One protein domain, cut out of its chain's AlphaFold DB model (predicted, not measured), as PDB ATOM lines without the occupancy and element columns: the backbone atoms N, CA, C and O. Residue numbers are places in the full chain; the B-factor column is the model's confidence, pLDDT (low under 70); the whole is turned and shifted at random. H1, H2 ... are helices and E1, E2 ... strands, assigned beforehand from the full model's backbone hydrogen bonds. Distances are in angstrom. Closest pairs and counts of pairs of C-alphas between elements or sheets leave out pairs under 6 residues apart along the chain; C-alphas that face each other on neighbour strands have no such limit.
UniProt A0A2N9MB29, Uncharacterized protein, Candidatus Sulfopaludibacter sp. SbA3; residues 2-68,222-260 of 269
ATOM      1  N   LYS A   2     -54.560   8.825  52.439       83.50
ATOM      2  CA  LYS A   2     -55.616   9.701  51.861       83.50
ATOM      3  C   LYS A   2     -56.292  10.612  52.908       83.50
ATOM      4  O   LYS A   2     -56.327  11.827  52.759       83.50
ATOM      5  N   ALA A   3     -56.731  10.024  54.026       86.25
ATOM      6  CA  ALA A   3     -57.338  10.761  55.138       86.25
ATOM      7  C   ALA A   3     -56.386  11.766  55.817       86.25
ATOM      8  O   ALA A   3     -56.838  12.798  56.302       86.25
ATOM      9  N   ALA A   4     -55.076  11.489  55.836       90.00
ATOM     10  CA  ALA A   4     -54.087  12.409  56.392       90.00
ATOM     11  C   ALA A   4     -53.946  13.651  55.502       90.00
ATOM     12  O   ALA A   4     -54.066  14.754  56.008       90.00
ATOM     13  N   TYR A   5     -53.825  13.502  54.179       91.56
ATOM     14  CA  TYR A   5     -53.798  14.657  53.267       91.56
ATOM     15  C   TYR A   5     -55.059  15.525  53.376       91.56
ATOM     16  O   TYR A   5     -54.961  16.753  53.442       91.56
ATOM     17  N   GLN A   6     -56.235  14.897  53.481       92.56
ATOM     18  CA  GLN A   6     -57.485  15.637  53.637       92.56
ATOM     19  C   GLN A   6     -57.544  16.390  54.970       92.56
ATOM     20  O   GLN A   6     -57.990  17.534  55.000       92.56
ATOM     21  N   ARG A   7     -57.092  15.770  56.065       93.19
ATOM     22  CA  ARG A   7     -57.064  16.386  57.397       93.19
ATOM     23  C   ARG A   7     -56.022  17.498  57.493       93.19
ATOM     24  O   ARG A   7     -56.308  18.555  58.040       93.19
ATOM     25  N   GLU A   8     -54.824  17.259  56.967       94.75
ATOM     26  CA  GLU A   8     -53.689  18.156  57.151       94.75
ATOM     27  C   GLU A   8     -53.683  19.324  56.158       94.75
ATOM     28  O   GLU A   8     -53.337  20.447  56.528       94.75
ATOM     29  N   PHE A   9     -54.090  19.084  54.910       94.19
ATOM     30  CA  PHE A   9     -54.010  20.075  53.835       94.19
ATOM     31  C   PHE A   9     -55.352  20.437  53.210       94.19
ATOM     32  O   PHE A   9     -55.386  21.357  52.394       94.19
ATOM     33  N   GLY A  10     -56.433  19.734  53.553       92.56
ATOM     34  CA  GLY A  10     -57.728  19.909  52.897       92.56
ATOM     35  C   GLY A  10     -57.808  19.284  51.501       92.56
ATOM     36  O   GLY A  10     -58.804  19.505  50.815       92.56
ATOM     37  N   GLU A  11     -56.799  18.510  51.093       90.94
ATOM     38  CA  GLU A  11     -56.650  17.970  49.738       90.94
ATOM     39  C   GLU A  11     -56.874  16.456  49.718       90.94
ATOM     40  O   GLU A  11     -56.378  15.726  50.577       90.94
ATOM     41  N   THR A  12     -57.577  15.964  48.700       89.81
ATOM     42  CA  THR A  12     -57.711  14.524  48.459       89.81
ATOM     43  C   THR A  12     -56.666  14.089  47.441       89.81
ATOM     44  O   THR A  12     -56.796  14.362  46.250       89.81
ATOM     45  N   ILE A  13     -55.627  13.416  47.935       90.38
ATOM     46  CA  ILE A  13     -54.543  12.843  47.133       90.38
ATOM     47  C   ILE A  13     -54.715  11.328  47.143       90.38
ATOM     48  O   ILE A  13     -54.568  10.698  48.194       90.38
ATOM     49  N   GLU A  14     -55.084  10.741  46.006       86.94
ATOM     50  CA  GLU A  14     -55.441   9.326  45.948       86.94
ATOM     51  C   GLU A  14     -54.208   8.422  46.056       86.94
ATOM     52  O   GLU A  14     -54.200   7.458  46.826       86.94
ATOM     53  N   HIS A  15     -53.155   8.773  45.324       88.44
ATOM     54  CA  HIS A  15     -51.934   7.982  45.218       88.44
ATOM     55  C   HIS A  15     -50.712   8.833  45.562       88.44
ATOM     56  O   HIS A  15     -49.912   9.084  44.672       88.44
ATOM     57  N   PRO A  16     -50.559   9.346  46.799       89.75
ATOM     58  CA  PRO A  16     -49.402  10.170  47.131       89.75
ATOM     59  C   PRO A  16     -48.106   9.363  46.998       89.75
ATOM     60  O   PRO A  16     -48.105   8.150  47.222       89.75
ATOM     61  N   ALA A  17     -46.994  10.036  46.701       92.19
ATOM     62  CA  ALA A  17     -45.687   9.398  46.776       92.19
ATOM     63  C   ALA A  17     -45.373   9.071  48.236       92.19
ATOM     64  O   ALA A  17     -45.623   9.893  49.119       92.19
ATOM     65  N   ILE A  18     -44.851   7.875  48.505       91.00
ATOM     66  CA  ILE A  18     -44.530   7.415  49.858       91.00
ATOM     67  C   ILE A  18     -43.132   6.812  49.843       91.00
ATOM     68  O   ILE A  18     -42.852   5.893  49.079       91.00
ATOM     69  N   TYR A  19     -42.284   7.297  50.738       89.75
ATOM     70  CA  TYR A  19     -40.983   6.731  51.041       89.75
ATOM     71  C   TYR A  19     -40.965   6.292  52.506       89.75
ATOM     72  O   TYR A  19     -41.061   7.116  53.415       89.75
ATOM     73  N   ASN A  20     -40.878   4.982  52.744       87.88
ATOM     74  CA  ASN A  20     -40.817   4.397  54.085       87.88
ATOM     75  C   ASN A  20     -39.716   3.336  54.141       87.88
ATOM     76  O   ASN A  20     -39.991   2.138  54.184       87.88
ATOM     77  N   ASN A  21     -38.461   3.777  54.095       83.50
ATOM     78  CA  ASN A  21     -37.314   2.885  54.193       83.50
ATOM     79  C   ASN A  21     -36.846   2.785  55.661       83.50
ATOM     80  O   ASN A  21     -36.429   3.801  56.226       83.50
ATOM     81  N   PRO A  22     -36.864   1.593  56.294       79.50
ATOM     82  CA  PRO A  22     -36.377   1.375  57.661       79.50
ATOM     83  C   PRO A  22     -34.923   1.790  57.914       79.50
ATOM     84  O   PRO A  22     -34.560   2.074  59.051       79.50
ATOM     85  N   ARG A  23     -34.095   1.826  56.866       77.50
ATOM     86  CA  ARG A  23     -32.675   2.207  56.925       77.50
ATOM     87  C   ARG A  23     -32.440   3.702  56.713       77.50
ATOM     88  O   ARG A  23     -31.338   4.173  56.968       77.50
ATOM     89  N   ALA A  24     -33.447   4.439  56.241       76.38
ATOM     90  CA  ALA A  24     -33.391   5.893  56.169       76.38
ATOM     91  C   ALA A  24     -33.731   6.458  57.550       76.38
ATOM     92  O   ALA A  24     -34.890   6.411  57.978       76.38
ATOM     93  N   VAL A  25     -32.695   6.890  58.261       74.69
ATOM     94  CA  VAL A  25     -32.761   7.499  59.588       74.69
ATOM     95  C   VAL A  25     -31.906   8.760  59.597       74.69
ATOM     96  O   VAL A  25     -30.917   8.852  58.863       74.69
ATOM     97  N   ASP A  26     -32.290   9.716  60.430       73.00
ATOM     98  CA  ASP A  26     -31.501  10.899  60.726       73.00
ATOM     99  C   ASP A  26     -30.246  10.544  61.543       73.00
ATOM    100  O   ASP A  26     -29.999   9.394  61.924       73.00
ATOM    101  N   CYS A  27     -29.420  11.548  61.835       71.38
ATOM    102  CA  CYS A  27     -28.170  11.361  62.578       71.38
ATOM    103  C   CYS A  27     -28.371  11.045  64.074       71.38
ATOM    104  O   CYS A  27     -27.394  10.839  64.793       71.38
ATOM    105  N   ARG A  28     -29.618  10.990  64.553       75.75
ATOM    106  CA  ARG A  28     -29.995  10.509  65.891       75.75
ATOM    107  C   ARG A  28     -30.510   9.068  65.849       75.75
ATOM    108  O   ARG A  28     -30.797   8.499  66.900       75.75
ATOM    109  N   GLY A  29     -30.593   8.464  64.662       73.19
ATOM    110  CA  GLY A  29     -31.151   7.132  64.446       73.19
ATOM    111  C   GLY A  29     -32.680   7.116  64.376       73.19
ATOM    112  O   GLY A  29     -33.277   6.039  64.328       73.19
ATOM    113  N   GLU A  30     -33.327   8.281  64.351       78.06
ATOM    114  CA  GLU A  30     -34.773   8.400  64.222       78.06
ATOM    115  C   GLU A  30     -35.162   8.371  62.744       78.06
ATOM    116  O   GLU A  30     -34.555   9.014  61.895       78.06
ATOM    117  N   GLY A  31     -36.185   7.593  62.407       78.81
ATOM    118  CA  GLY A  31     -36.653   7.470  61.034       78.81
ATOM    119  C   GLY A  31     -38.134   7.755  60.916       78.81
ATOM    120  O   GLY A  31     -38.905   7.553  61.854       78.81
ATOM    121  N   HIS A  32     -38.541   8.170  59.727       85.81
ATOM    122  CA  HIS A  32     -39.919   8.530  59.433       85.81
ATOM    123  C   HIS A  32     -40.356   7.972  58.086       85.81
ATOM    124  O   HIS A  32     -39.549   7.607  57.227       85.81
ATOM    125  N   LEU A  33     -41.670   7.884  57.925       89.00
ATOM    126  CA  LEU A  33     -42.287   7.797  56.614       89.00
ATOM    127  C   LEU A  33     -42.383   9.219  56.068       89.00
ATOM    128  O   LEU A  33     -42.947  10.096  56.720       89.00
ATOM    129  N   THR A  34     -41.881   9.438  54.859       89.62
ATOM    130  CA  THR A  34     -42.105  10.680  54.122       89.62
ATOM    131  C   THR A  34     -43.137  10.448  53.033       89.62
ATOM    132  O   THR A  34     -43.112   9.434  52.337       89.62
ATOM    133  N   THR A  35     -44.039  11.403  52.847       92.12
ATOM    134  CA  THR A  35     -44.943  11.416  51.703       92.12
ATOM    135  C   THR A  35     -44.954  12.776  51.027       92.12
ATOM    136  O   THR A  35     -44.846  13.802  51.702       92.12
ATOM    137  N   THR A  36     -45.059  12.789  49.699       93.56
ATOM    138  CA  THR A  36     -45.110  14.017  48.904       93.56
ATOM    139  C   THR A  36     -46.201  13.973  47.838       93.56
ATOM    140  O   THR A  36     -46.590  12.915  47.338       93.56
ATOM    141  N   ALA A  37     -46.706  15.155  47.488       94.00
ATOM    142  CA  ALA A  37     -47.581  15.366  46.343       94.00
ATOM    143  C   ALA A  37     -47.334  16.755  45.744       94.00
ATOM    144  O   ALA A  37     -47.416  17.759  46.455       94.00
ATOM    145  N   TYR A  38     -47.053  16.812  44.443       93.06
ATOM    146  CA  TYR A  38     -46.934  18.064  43.695       93.06
ATOM    147  C   TYR A  38     -48.274  18.429  43.064       93.06
ATOM    148  O   TYR A  38     -48.858  17.666  42.299       93.06
ATOM    149  N   LEU A  39     -48.753  19.628  43.362       90.12
ATOM    150  CA  LEU A  39     -49.979  20.189  42.822       90.12
ATOM    151  C   LEU A  39     -49.629  21.307  41.852       90.12
ATOM    152  O   LEU A  39     -49.120  22.354  42.258       90.12
ATOM    153  N   LYS A  40     -49.917  21.092  40.570       86.25
ATOM    154  CA  LYS A  40     -49.780  22.123  39.542       86.25
ATOM    155  C   LYS A  40     -51.052  22.959  39.452       86.25
ATOM    156  O   LYS A  40     -52.156  22.419  39.431       86.25
ATOM    157  N   SER A  41     -50.888  24.274  39.379       81.88
ATOM    158  CA  SER A  41     -51.962  25.238  39.139       81.88
ATOM    159  C   SER A  41     -51.433  26.361  38.252       81.88
ATOM    160  O   SER A  41     -50.715  27.254  38.715       81.88
ATOM    161  N   GLY A  42     -51.745  26.298  36.955       79.88
ATOM    162  CA  GLY A  42     -51.139  27.173  35.950       79.88
ATOM    163  C   GLY A  42     -49.615  27.024  35.933       79.88
ATOM    164  O   GLY A  42     -49.098  25.918  35.802       79.88
ATOM    165  N   LEU A  43     -48.901  28.137  36.111       76.81
ATOM    166  CA  LEU A  43     -47.433  28.174  36.166       76.81
ATOM    167  C   LEU A  43     -46.859  27.856  37.555       76.81
ATOM    168  O   LEU A  43     -45.644  27.800  37.724       76.81
ATOM    169  N   THR A  44     -47.716  27.678  38.561       82.19
ATOM    170  CA  THR A  44     -47.277  27.434  39.939       82.19
ATOM    171  C   THR A  44     -47.297  25.948  40.258       82.19
ATOM    172  O   THR A  44     -48.214  25.222  39.868       82.19
ATOM    173  N   THR A  45     -46.286  25.497  40.999       89.75
ATOM    174  CA  THR A  45     -46.235  24.147  41.559       89.75
ATOM    175  C   THR A  45     -46.168  24.258  43.076       89.75
ATOM    176  O   THR A  45     -45.311  24.949  43.619       89.75
ATOM    177  N   THR A  46     -47.086  23.596  43.774       92.19
ATOM    178  CA  THR A  46     -47.092  23.498  45.238       92.19
ATOM    179  C   THR A  46     -46.731  22.080  45.644       92.19
ATOM    180  O   THR A  46     -47.401  21.139  45.232       92.19
ATOM    181  N   LEU A  47     -45.711  21.919  46.474       93.44
ATOM    182  CA  LEU A  47     -45.397  20.665  47.140       93.44
ATOM    183  C   LEU A  47     -46.145  20.588  48.471       93.44
ATOM    184  O   LEU A  47     -46.057  21.492  49.303       93.44
ATOM    185  N   LEU A  48     -46.842  19.479  48.677       94.25
ATOM    186  CA  LEU A  48     -47.348  19.054  49.973       94.25
ATOM    187  C   LEU A  48     -46.481  17.907  50.475       94.25
ATOM    188  O   LEU A  48     -46.436  16.860  49.824       94.25
ATOM    189  N   SER A  49     -45.834  18.072  51.623       93.06
ATOM    190  CA  SER A  49     -45.005  17.030  52.229       93.06
ATOM    191  C   SER A  49     -45.426  16.741  53.666       93.06
ATOM    192  O   SER A  49     -45.825  17.640  54.408       93.06
ATOM    193  N   MET A  50     -45.367  15.471  54.069       92.19
ATOM    194  CA  MET A  50     -45.548  15.071  55.467       92.19
ATOM    195  C   MET A  50     -44.479  14.081  55.892       92.19
ATOM    196  O   MET A  50     -44.136  13.161  55.150       92.19
ATOM    197  N   TYR A  51     -44.039  14.262  57.129       89.50
ATOM    198  CA  TYR A  51     -43.164  13.382  57.885       89.50
ATOM    199  C   TYR A  51     -44.033  12.729  58.937       89.50
ATOM    200  O   TYR A  51     -44.712  13.417  59.707       89.50
ATOM    201  N   MET A  52     -44.060  11.409  58.945       90.88
ATOM    202  CA  MET A  52     -44.955  10.633  59.785       90.88
ATOM    203  C   MET A  52     -44.181   9.566  60.545       90.88
ATOM    204  O   MET A  52     -43.102   9.143  60.126       90.88
ATOM    205  N   SER A  53     -44.754   9.086  61.646       89.50
ATOM    206  CA  SER A  53     -44.293   7.844  62.264       89.50
ATOM    207  C   SER A  53     -44.275   6.716  61.223       89.50
ATOM    208  O   SER A  53     -45.045   6.727  60.261       89.50
ATOM    209  N   ARG A  54     -43.377   5.735  61.381       86.62
ATOM    210  CA  ARG A  54     -43.186   4.662  60.381       86.62
ATOM    211  C   ARG A  54     -44.433   3.809  60.128       86.62
ATOM    212  O   ARG A  54     -44.564   3.241  59.046       86.62
ATOM    213  N   ASP A  55     -45.331   3.727  61.105       87.25
ATOM    214  CA  ASP A  55     -46.641   3.073  60.996       87.25
ATOM    215  C   ASP A  55     -47.694   3.926  60.252       87.25
ATOM    216  O   ASP A  55     -48.797   3.458  59.978       87.25
ATOM    217  N   GLY A  56     -47.363   5.174  59.903       85.38
ATOM    218  CA  GLY A  56     -48.236   6.105  59.193       85.38
ATOM    219  C   GLY A  56     -49.395   6.648  60.032       85.38
ATOM    220  O   GLY A  56     -50.343   7.194  59.457       85.38
ATOM    221  N   VAL A  57     -49.353   6.498  61.361       87.94
ATOM    222  CA  VAL A  57     -50.438   6.916  62.264       87.94
ATOM    223  C   VAL A  57     -50.333   8.400  62.620       87.94
ATOM    224  O   VAL A  57     -51.315   9.137  62.492       87.94
ATOM    225  N   SER A  58     -49.144   8.854  63.015       90.50
ATOM    226  CA  SER A  58     -48.918  10.195  63.561       90.50
ATOM    227  C   SER A  58     -48.173  11.081  62.572       90.50
ATOM    228  O   SER A  58     -47.173  10.672  61.991       90.50
ATOM    229  N   VAL A  59     -48.639  12.321  62.404       91.94
ATOM    230  CA  VAL A  59     -47.928  13.350  61.633       91.94
ATOM    231  C   VAL A  59     -46.950  14.054  62.568       91.94
ATOM    232  O   VAL A  59     -47.364  14.658  63.552       91.94
ATOM    233  N   ILE A  60     -45.662  13.963  62.255       89.81
ATOM    234  CA  ILE A  60     -44.566  14.609  62.990       89.81
ATOM    235  C   ILE A  60     -44.393  16.041  62.480       89.81
ATOM    236  O   ILE A  60     -44.261  16.983  63.257       89.81
ATOM    237  N   ARG A  61     -44.420  16.209  61.154       89.44
ATOM    238  CA  ARG A  61     -44.264  17.497  60.475       89.44
ATOM    239  C   ARG A  61     -45.042  17.500  59.163       89.44
ATOM    240  O   ARG A  61     -45.174  16.465  58.511       89.44
ATOM    241  N   ARG A  62     -45.532  18.673  58.766       91.44
ATOM    242  CA  ARG A  62     -46.181  18.908  57.473       91.44
ATOM    243  C   ARG A  62     -45.730  20.244  56.899       91.44
ATOM    244  O   ARG A  62     -45.644  21.218  57.645       91.44
ATOM    245  N   ASP A  63     -45.522  20.302  55.592       92.12
ATOM    246  CA  ASP A  63     -45.167  21.534  54.895       92.12
ATOM    247  C   ASP A  63     -46.005  21.691  53.616       92.12
ATOM    248  O   ASP A  63     -46.308  20.724  52.910       92.12
ATOM    249  N   ARG A  64     -46.392  22.937  53.329       93.19
ATOM    250  CA  ARG A  64     -46.966  23.367  52.050       93.19
ATOM    251  C   ARG A  64     -46.018  24.408  51.471       93.19
ATOM    252  O   ARG A  64     -45.968  25.530  51.968       93.19
ATOM    253  N   THR A  65     -45.301  24.038  50.419       89.81
ATOM    254  CA  THR A  65     -44.214  24.851  49.867       89.81
ATOM    255  C   THR A  65     -44.481  25.161  48.406       89.81
ATOM    256  O   THR A  65     -44.797  24.268  47.625       89.81
ATOM    257  N   GLN A  66     -44.340  26.425  48.013       88.88
ATOM    258  CA  GLN A  66     -44.291  26.766  46.595       88.88
ATOM    259  C   GLN A  66     -42.916  26.409  46.039       88.88
ATOM    260  O   GLN A  66     -41.891  26.857  46.546       88.88
ATOM    261  N   VAL A  67     -42.911  25.589  44.996       88.12
ATOM    262  CA  VAL A  67     -41.705  25.128  44.319       88.12
ATOM    263  C   VAL A  67     -41.492  26.028  43.107       88.12
ATOM    264  O   VAL A  67     -42.278  26.006  42.159       88.12
ATOM    265  N   SER A  68     -40.444  26.852  43.155       82.12
ATOM    266  CA  SER A  68     -40.130  27.844  42.114       82.12
ATOM    267  C   SER A  68     -39.598  27.216  40.820       82.12
ATOM    268  O   SER A  68     -39.593  27.879  39.778       82.12
ATOM    269  N   HIS A 222     -31.628  16.371  56.030       65.19
ATOM    270  CA  HIS A 222     -30.741  15.287  55.571       65.19
ATOM    271  C   HIS A 222     -31.166  13.874  56.015       65.19
ATOM    272  O   HIS A 222     -30.402  12.927  55.846       65.19
ATOM    273  N   ASP A 223     -32.401  13.696  56.498       57.22
ATOM    274  CA  ASP A 223     -32.927  12.441  57.071       57.22
ATOM    275  C   ASP A 223     -32.963  11.252  56.088       57.22
ATOM    276  O   ASP A 223     -33.306  10.124  56.446       57.22
ATOM    277  N   TRP A 224     -32.654  11.503  54.814       55.94
ATOM    278  CA  TRP A 224     -32.605  10.512  53.736       55.94
ATOM    279  C   TRP A 224     -31.178  10.226  53.262       55.94
ATOM    280  O   TRP A 224     -30.971   9.333  52.438       55.94
ATOM    281  N   ALA A 225     -30.190  10.966  53.771       51.00
ATOM    282  CA  ALA A 225     -28.797  10.775  53.426       51.00
ATOM    283  C   ALA A 225     -28.259   9.539  54.156       51.00
ATOM    284  O   ALA A 225     -28.198   9.486  55.384       51.00
ATOM    285  N   GLY A 226     -27.794   8.551  53.385       51.00
ATOM    286  CA  GLY A 226     -27.178   7.327  53.911       51.00
ATOM    287  C   GLY A 226     -26.012   7.555  54.891       51.00
ATOM    288  O   GLY A 226     -25.661   6.645  55.637       51.00
ATOM    289  N   ALA A 227     -25.460   8.775  54.942       53.06
ATOM    290  CA  ALA A 227     -24.405   9.192  55.861       53.06
ATOM    291  C   ALA A 227     -24.794   9.097  57.349       53.06
ATOM    292  O   ALA A 227     -23.948   8.740  58.161       53.06
ATOM    293  N   CYS A 228     -26.054   9.361  57.710       58.38
ATOM    294  CA  CYS A 228     -26.506   9.280  59.102       58.38
ATOM    295  C   CYS A 228     -26.865   7.842  59.529       58.38
ATOM    296  O   CYS A 228     -26.589   7.437  60.655       58.38
ATOM    297  N   GLY A 229     -27.439   7.050  58.615       55.34
ATOM    298  CA  GLY A 229     -27.845   5.660  58.866       55.34
ATOM    299  C   GLY A 229     -26.784   4.595  58.562       55.34
ATOM    300  O   GLY A 229     -27.058   3.406  58.709       55.34
ATOM    301  N   GLY A 230     -25.594   4.989  58.088       57.72
ATOM    302  CA  GLY A 230     -24.498   4.077  57.731       57.72
ATOM    303  C   GLY A 230     -24.778   3.163  56.527       57.72
ATOM    304  O   GLY A 230     -24.075   2.172  56.331       57.72
ATOM    305  N   GLY A 231     -25.808   3.463  55.730       62.31
ATOM    306  CA  GLY A 231     -26.239   2.667  54.578       62.31
ATOM    307  C   GLY A 231     -25.989   3.359  53.238       62.31
ATOM    308  O   GLY A 231     -25.822   4.573  53.157       62.31
ATOM    309  N   SER A 232     -25.997   2.596  52.147       64.12
ATOM    310  CA  SER A 232     -26.047   3.162  50.795       64.12
ATOM    311  C   SER A 232     -27.457   3.690  50.486       64.12
ATOM    312  O   SER A 232     -28.424   3.011  50.849       64.12
ATOM    313  N   PRO A 233     -27.613   4.826  49.776       69.88
ATOM    314  CA  PRO A 233     -28.919   5.256  49.284       69.88
ATOM    315  C   PRO A 233     -29.582   4.146  48.463       69.88
ATOM    316  O   PRO A 233     -28.946   3.567  47.584       69.88
ATOM    317  N   GLU A 234     -30.855   3.857  48.738       78.56
ATOM    318  CA  GLU A 234     -31.639   2.846  48.006       78.56
ATOM    319  C   GLU A 234     -31.699   3.149  46.504       78.56
ATOM    320  O   GLU A 234     -31.666   2.244  45.677       78.56
ATOM    321  N   TYR A 235     -31.722   4.436  46.168       82.69
ATOM    322  CA  TYR A 235     -31.827   4.945  44.808       82.69
ATOM    323  C   TYR A 235     -30.487   5.451  44.274       82.69
ATOM    324  O   TYR A 235     -30.460   6.412  43.512       82.69
ATOM    325  N   ALA A 236     -29.362   4.853  44.681       82.19
ATOM    326  CA  ALA A 236     -28.069   5.218  44.105       82.19
ATOM    327  C   ALA A 236     -28.146   5.199  42.557       82.19
ATOM    328  O   ALA A 236     -28.708   4.259  41.993       82.19
ATOM    329  N   PRO A 237     -27.618   6.227  41.870       87.81
ATOM    330  CA  PRO A 237     -26.706   7.260  42.374       87.81
ATOM    331  C   PRO A 237     -27.383   8.509  42.970       87.81
ATOM    332  O   PRO A 237     -26.678   9.404  43.451       87.81
ATOM    333  N   PHE A 238     -28.713   8.590  43.010       89.31
ATOM    334  CA  PHE A 238     -29.412   9.711  43.643       89.31
ATOM    335  C   PHE A 238     -29.131   9.760  45.148       89.31
ATOM    336  O   PHE A 238     -28.942   8.735  45.809       89.31
ATOM    337  N   ILE A 239     -29.029  10.979  45.681       85.38
ATOM    338  CA  ILE A 239     -28.865  11.210  47.119       85.38
ATOM    339  C   ILE A 239     -30.245  11.302  47.769       85.38
ATOM    340  O   ILE A 239     -30.527  10.559  48.705       85.38
ATOM    341  N   ALA A 240     -31.112  12.165  47.238       84.44
ATOM    342  CA  ALA A 240     -32.507  12.231  47.642       84.44
ATOM    343  C   ALA A 240     -33.360  11.192  46.879       84.44
ATOM    344  O   ALA A 240     -33.122  10.984  45.686       84.44
ATOM    345  N   PRO A 241     -34.358  10.545  47.515       87.69
ATOM    346  CA  PRO A 241     -35.186   9.525  46.869       87.69
ATOM    347  C   PRO A 241     -36.029  10.093  45.705       87.69
ATOM    348  O   PRO A 241     -36.948  10.878  45.958       87.69
ATOM    349  N   PRO A 242     -35.815   9.651  44.450       89.56
ATOM    350  CA  PRO A 242     -36.558  10.106  43.269       89.56
ATOM    351  C   PRO A 242     -38.082   9.997  43.373       89.56
ATOM    352  O   PRO A 242     -38.814  10.841  42.853       89.56
ATOM    353  N   ILE A 243     -38.572   8.980  44.090       89.12
ATOM    354  CA  ILE A 243     -40.005   8.774  44.332       89.12
ATOM    355  C   ILE A 243     -40.667  10.004  44.966       89.12
ATOM    356  O   ILE A 243     -41.820  10.309  44.664       89.12
ATOM    357  N   LEU A 244     -39.928  10.763  45.782       91.00
ATOM    358  CA  LEU A 244     -40.436  11.955  46.458       91.00
ATOM    359  C   LEU A 244     -40.520  13.188  45.549       91.00
ATOM    360  O   LEU A 244     -41.111  14.185  45.967       91.00
ATOM    361  N   PHE A 245     -40.001  13.127  44.320       93.06
ATOM    362  CA  PHE A 245     -40.068  14.201  43.320       93.06
ATOM    363  C   PHE A 245     -41.203  14.022  42.303       93.06
ATOM    364  O   PHE A 245     -41.310  14.781  41.343       93.06
ATOM    365  N   GLY A 246     -42.075  13.025  42.503       92.31
ATOM    366  CA  GLY A 246     -43.156  12.724  41.562       92.31
ATOM    367  C   GLY A 246     -42.662  12.106  40.254       92.31
ATOM    368  O   GLY A 246     -43.335  12.216  39.236       92.31
ATOM    369  N   TRP A 247     -41.481  11.484  40.264       94.69
ATOM    370  CA  TRP A 247     -40.892  10.866  39.073       94.69
ATOM    371  C   TRP A 247     -41.428   9.463  38.772       94.69
ATOM    372  O   TRP A 247     -41.115   8.920  37.721       94.69
ATOM    373  N   GLU A 248     -42.220   8.884  39.674       92.25
ATOM    374  CA  GLU A 248     -42.880   7.588  39.486       92.25
ATOM    375  C   GLU A 248     -44.265   7.756  38.850       92.25
ATOM    376  O   GLU A 248     -44.888   8.809  38.971       92.25
ATOM    377  N   ASP A 249     -44.767   6.694  38.221       91.31
ATOM    378  CA  ASP A 249     -46.160   6.571  37.784       91.31
ATOM    379  C   ASP A 249     -46.948   5.839  38.872       91.31
ATOM    380  O   ASP A 249     -46.869   4.616  39.004       91.31
ATOM    381  N   LEU A 250     -47.703   6.583  39.677       89.06
ATOM    382  CA  LEU A 250     -48.443   6.021  40.810       89.06
ATOM    383  C   LEU A 250     -49.863   5.591  40.411       89.06
ATOM    384  O   LEU A 250     -50.618   5.093  41.249       89.06
ATOM    385  N   GLN A 251     -50.232   5.775  39.139       85.62
ATOM    386  CA  GLN A 251     -51.580   5.563  38.614       85.62
ATOM    387  C   GLN A 251     -51.658   4.532  37.477       85.62
ATOM    388  O   GLN A 251     -52.767   4.247  37.013       85.62
ATOM    389  N   GLY A 252     -50.526   3.993  37.014       85.25
ATOM    390  CA  GLY A 252     -50.446   3.036  35.903       85.25
ATOM    391  C   GLY A 252     -50.670   3.665  34.522       85.25
ATOM    392  O   GLY A 252     -51.065   2.973  33.581       85.25
ATOM    393  N   LYS A 253     -50.472   4.981  34.391       84.56
ATOM    394  CA  LYS A 253     -50.687   5.750  33.151       84.56
ATOM    395  C   LYS A 253     -49.455   5.800  32.241       84.56
ATOM    396  O   LYS A 253     -49.530   6.404  31.177       84.56
ATOM    397  N   HIS A 254     -48.351   5.173  32.642       86.62
ATOM    398  CA  HIS A 254     -47.043   5.205  31.982       86.62
ATOM    399  C   HIS A 254     -46.467   6.627  31.841       86.62
ATOM    400  O   HIS A 254     -45.711   6.919  30.916       86.62
ATOM    401  N   VAL A 255     -46.820   7.519  32.774       89.19
ATOM    402  CA  VAL A 255     -46.355   8.911  32.831       89.19
ATOM    403  C   VAL A 255     -46.007   9.252  34.286       89.19
ATOM    404  O   VAL A 255     -46.828   8.969  35.160       89.19
ATOM    405  N   PRO A 256     -44.843   9.872  34.566       92.19
ATOM    406  CA  PRO A 256     -44.514  10.368  35.901       92.19
ATOM    407  C   PRO A 256     -45.585  11.311  36.454       92.19
ATOM    408  O   PRO A 256     -46.089  12.167  35.723       92.19
ATOM    409  N   GLU A 257     -45.875  11.244  37.754       92.31
ATOM    410  CA  GLU A 257     -46.859  12.132  38.386       92.31
ATOM    411  C   GLU A 257     -46.555  13.615  38.145       92.31
ATOM    412  O   GLU A 257     -47.455  14.387  37.826       92.31
ATOM    413  N   ILE A 258     -45.284  14.021  38.204       91.81
ATOM    414  CA  ILE A 258     -44.885  15.411  37.963       91.81
ATOM    415  C   ILE A 258     -45.120  15.859  36.514       91.81
ATOM    416  O   ILE A 258     -45.153  17.058  36.253       91.81
ATOM    417  N   LEU A 259     -45.292  14.943  35.560       90.19
ATOM    418  CA  LEU A 259     -45.595  15.249  34.156       90.19
ATOM    419  C   LEU A 259     -47.075  15.041  33.806       90.19
ATOM    420  O   LEU A 259     -47.515  15.495  32.754       90.19
ATOM    421  N   SER A 260     -47.846  14.400  34.683       85.25
ATOM    422  CA  SER A 260     -49.260  14.102  34.466       85.25
ATOM    423  C   SER A 260     -50.130  15.363  34.483       85.25
ATOM    424  O   SER A 260     -49.966  16.243  35.329       85.25
TER     425      SER A 260
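What this domain is: This is residues 2 to 68 and 222 to 260 of the 269 residues of an uncharacterized protein of Candidatus Sulfopaludibacter sp. SbA3 (UniProt A0A2N9MB29). A twisted sheet of four antiparallel strands has H1 over one face and the small helix H3 on the opposite face. H2 lies off the sheet, near the long loop of residues 20 to 32. The printed part has 106 residues with three named helices and four named strands, in the order H1 E1 E2 E3 E4 H2 H3. The sheet's order is E1, E2, E3, E4; the class is mixed, helices and strands, with under half of the residues in named elements. The whole is compact, with a radius of gyration of the C-alphas of 14.0 A and spans of 41 by 30 by 27 A.

Where its parts are: Begin with the sheet: find C-alpha 33 at (-42.287, 7.797, 56.614), where E2 begins; it runs through residues 33 to 41 over 26.5 A. E3, residues 44 to 52, covers 26.1 A, and E4, residues 59 to 67, covers 21.8 A. E1 is short, residues 17 to 19. H1, residues 2 to 9, begins at C-alpha 2, (-55.616, 9.701, 51.861), and is 10.7 A long. H2 is residues 226 to 229. H3, residues 242 to 245, ends at C-alpha 245, (-40.068, 14.201, 43.320).

How they stand to each other: E1 to E4 form a meander, each strand the antiparallel neighbour of the one before, and each successive pair is a hairpin. Between E1 and E2, look for N 19 and O 34, 2.8 A apart and within hydrogen-bond range. Between E2 and E3 look at N 39 and O 46, 2.8 A, and between E3 and E4 at N 47 and O 65, 2.8 A. E1 and E4 are the edge strands. H1 is on the sheet at a height of 9.4 A, over E3 and only just over E4, on which 3 of its 8 C-alphas fall. On the local plane it stands at 65 degrees to E3, across the strands; its closest C-alphas to E4 are those of Glu 8 and Arg 62, 7.6 A apart. H3 is on the opposite face at a height of 6.7 A, only just over E1, on which 3 of its 4 C-alphas fall. Its closest C-alphas to E1 are those of Leu 244 and Ala 17, 5.8 A apart. H2 is not on the sheet, and H2 and H3 are apart. In H1 every O i to N i+4 pair is within hydrogen-bond range; H2 and H3 are too short for such a pair.

The domain as a whole: The two C-alphas farthest apart are those of Gly 42 and Gly 230, at 41.4 A. Residues 69 to 221 are not printed, and C-alphas 68 and 222 are 20.7 A apart across the cut. The links E1 to E2 and H2 to H3 are long. Confidence is low, under 70, at residues 222 to 233; the mean pLDDT of the printed part is 84.3.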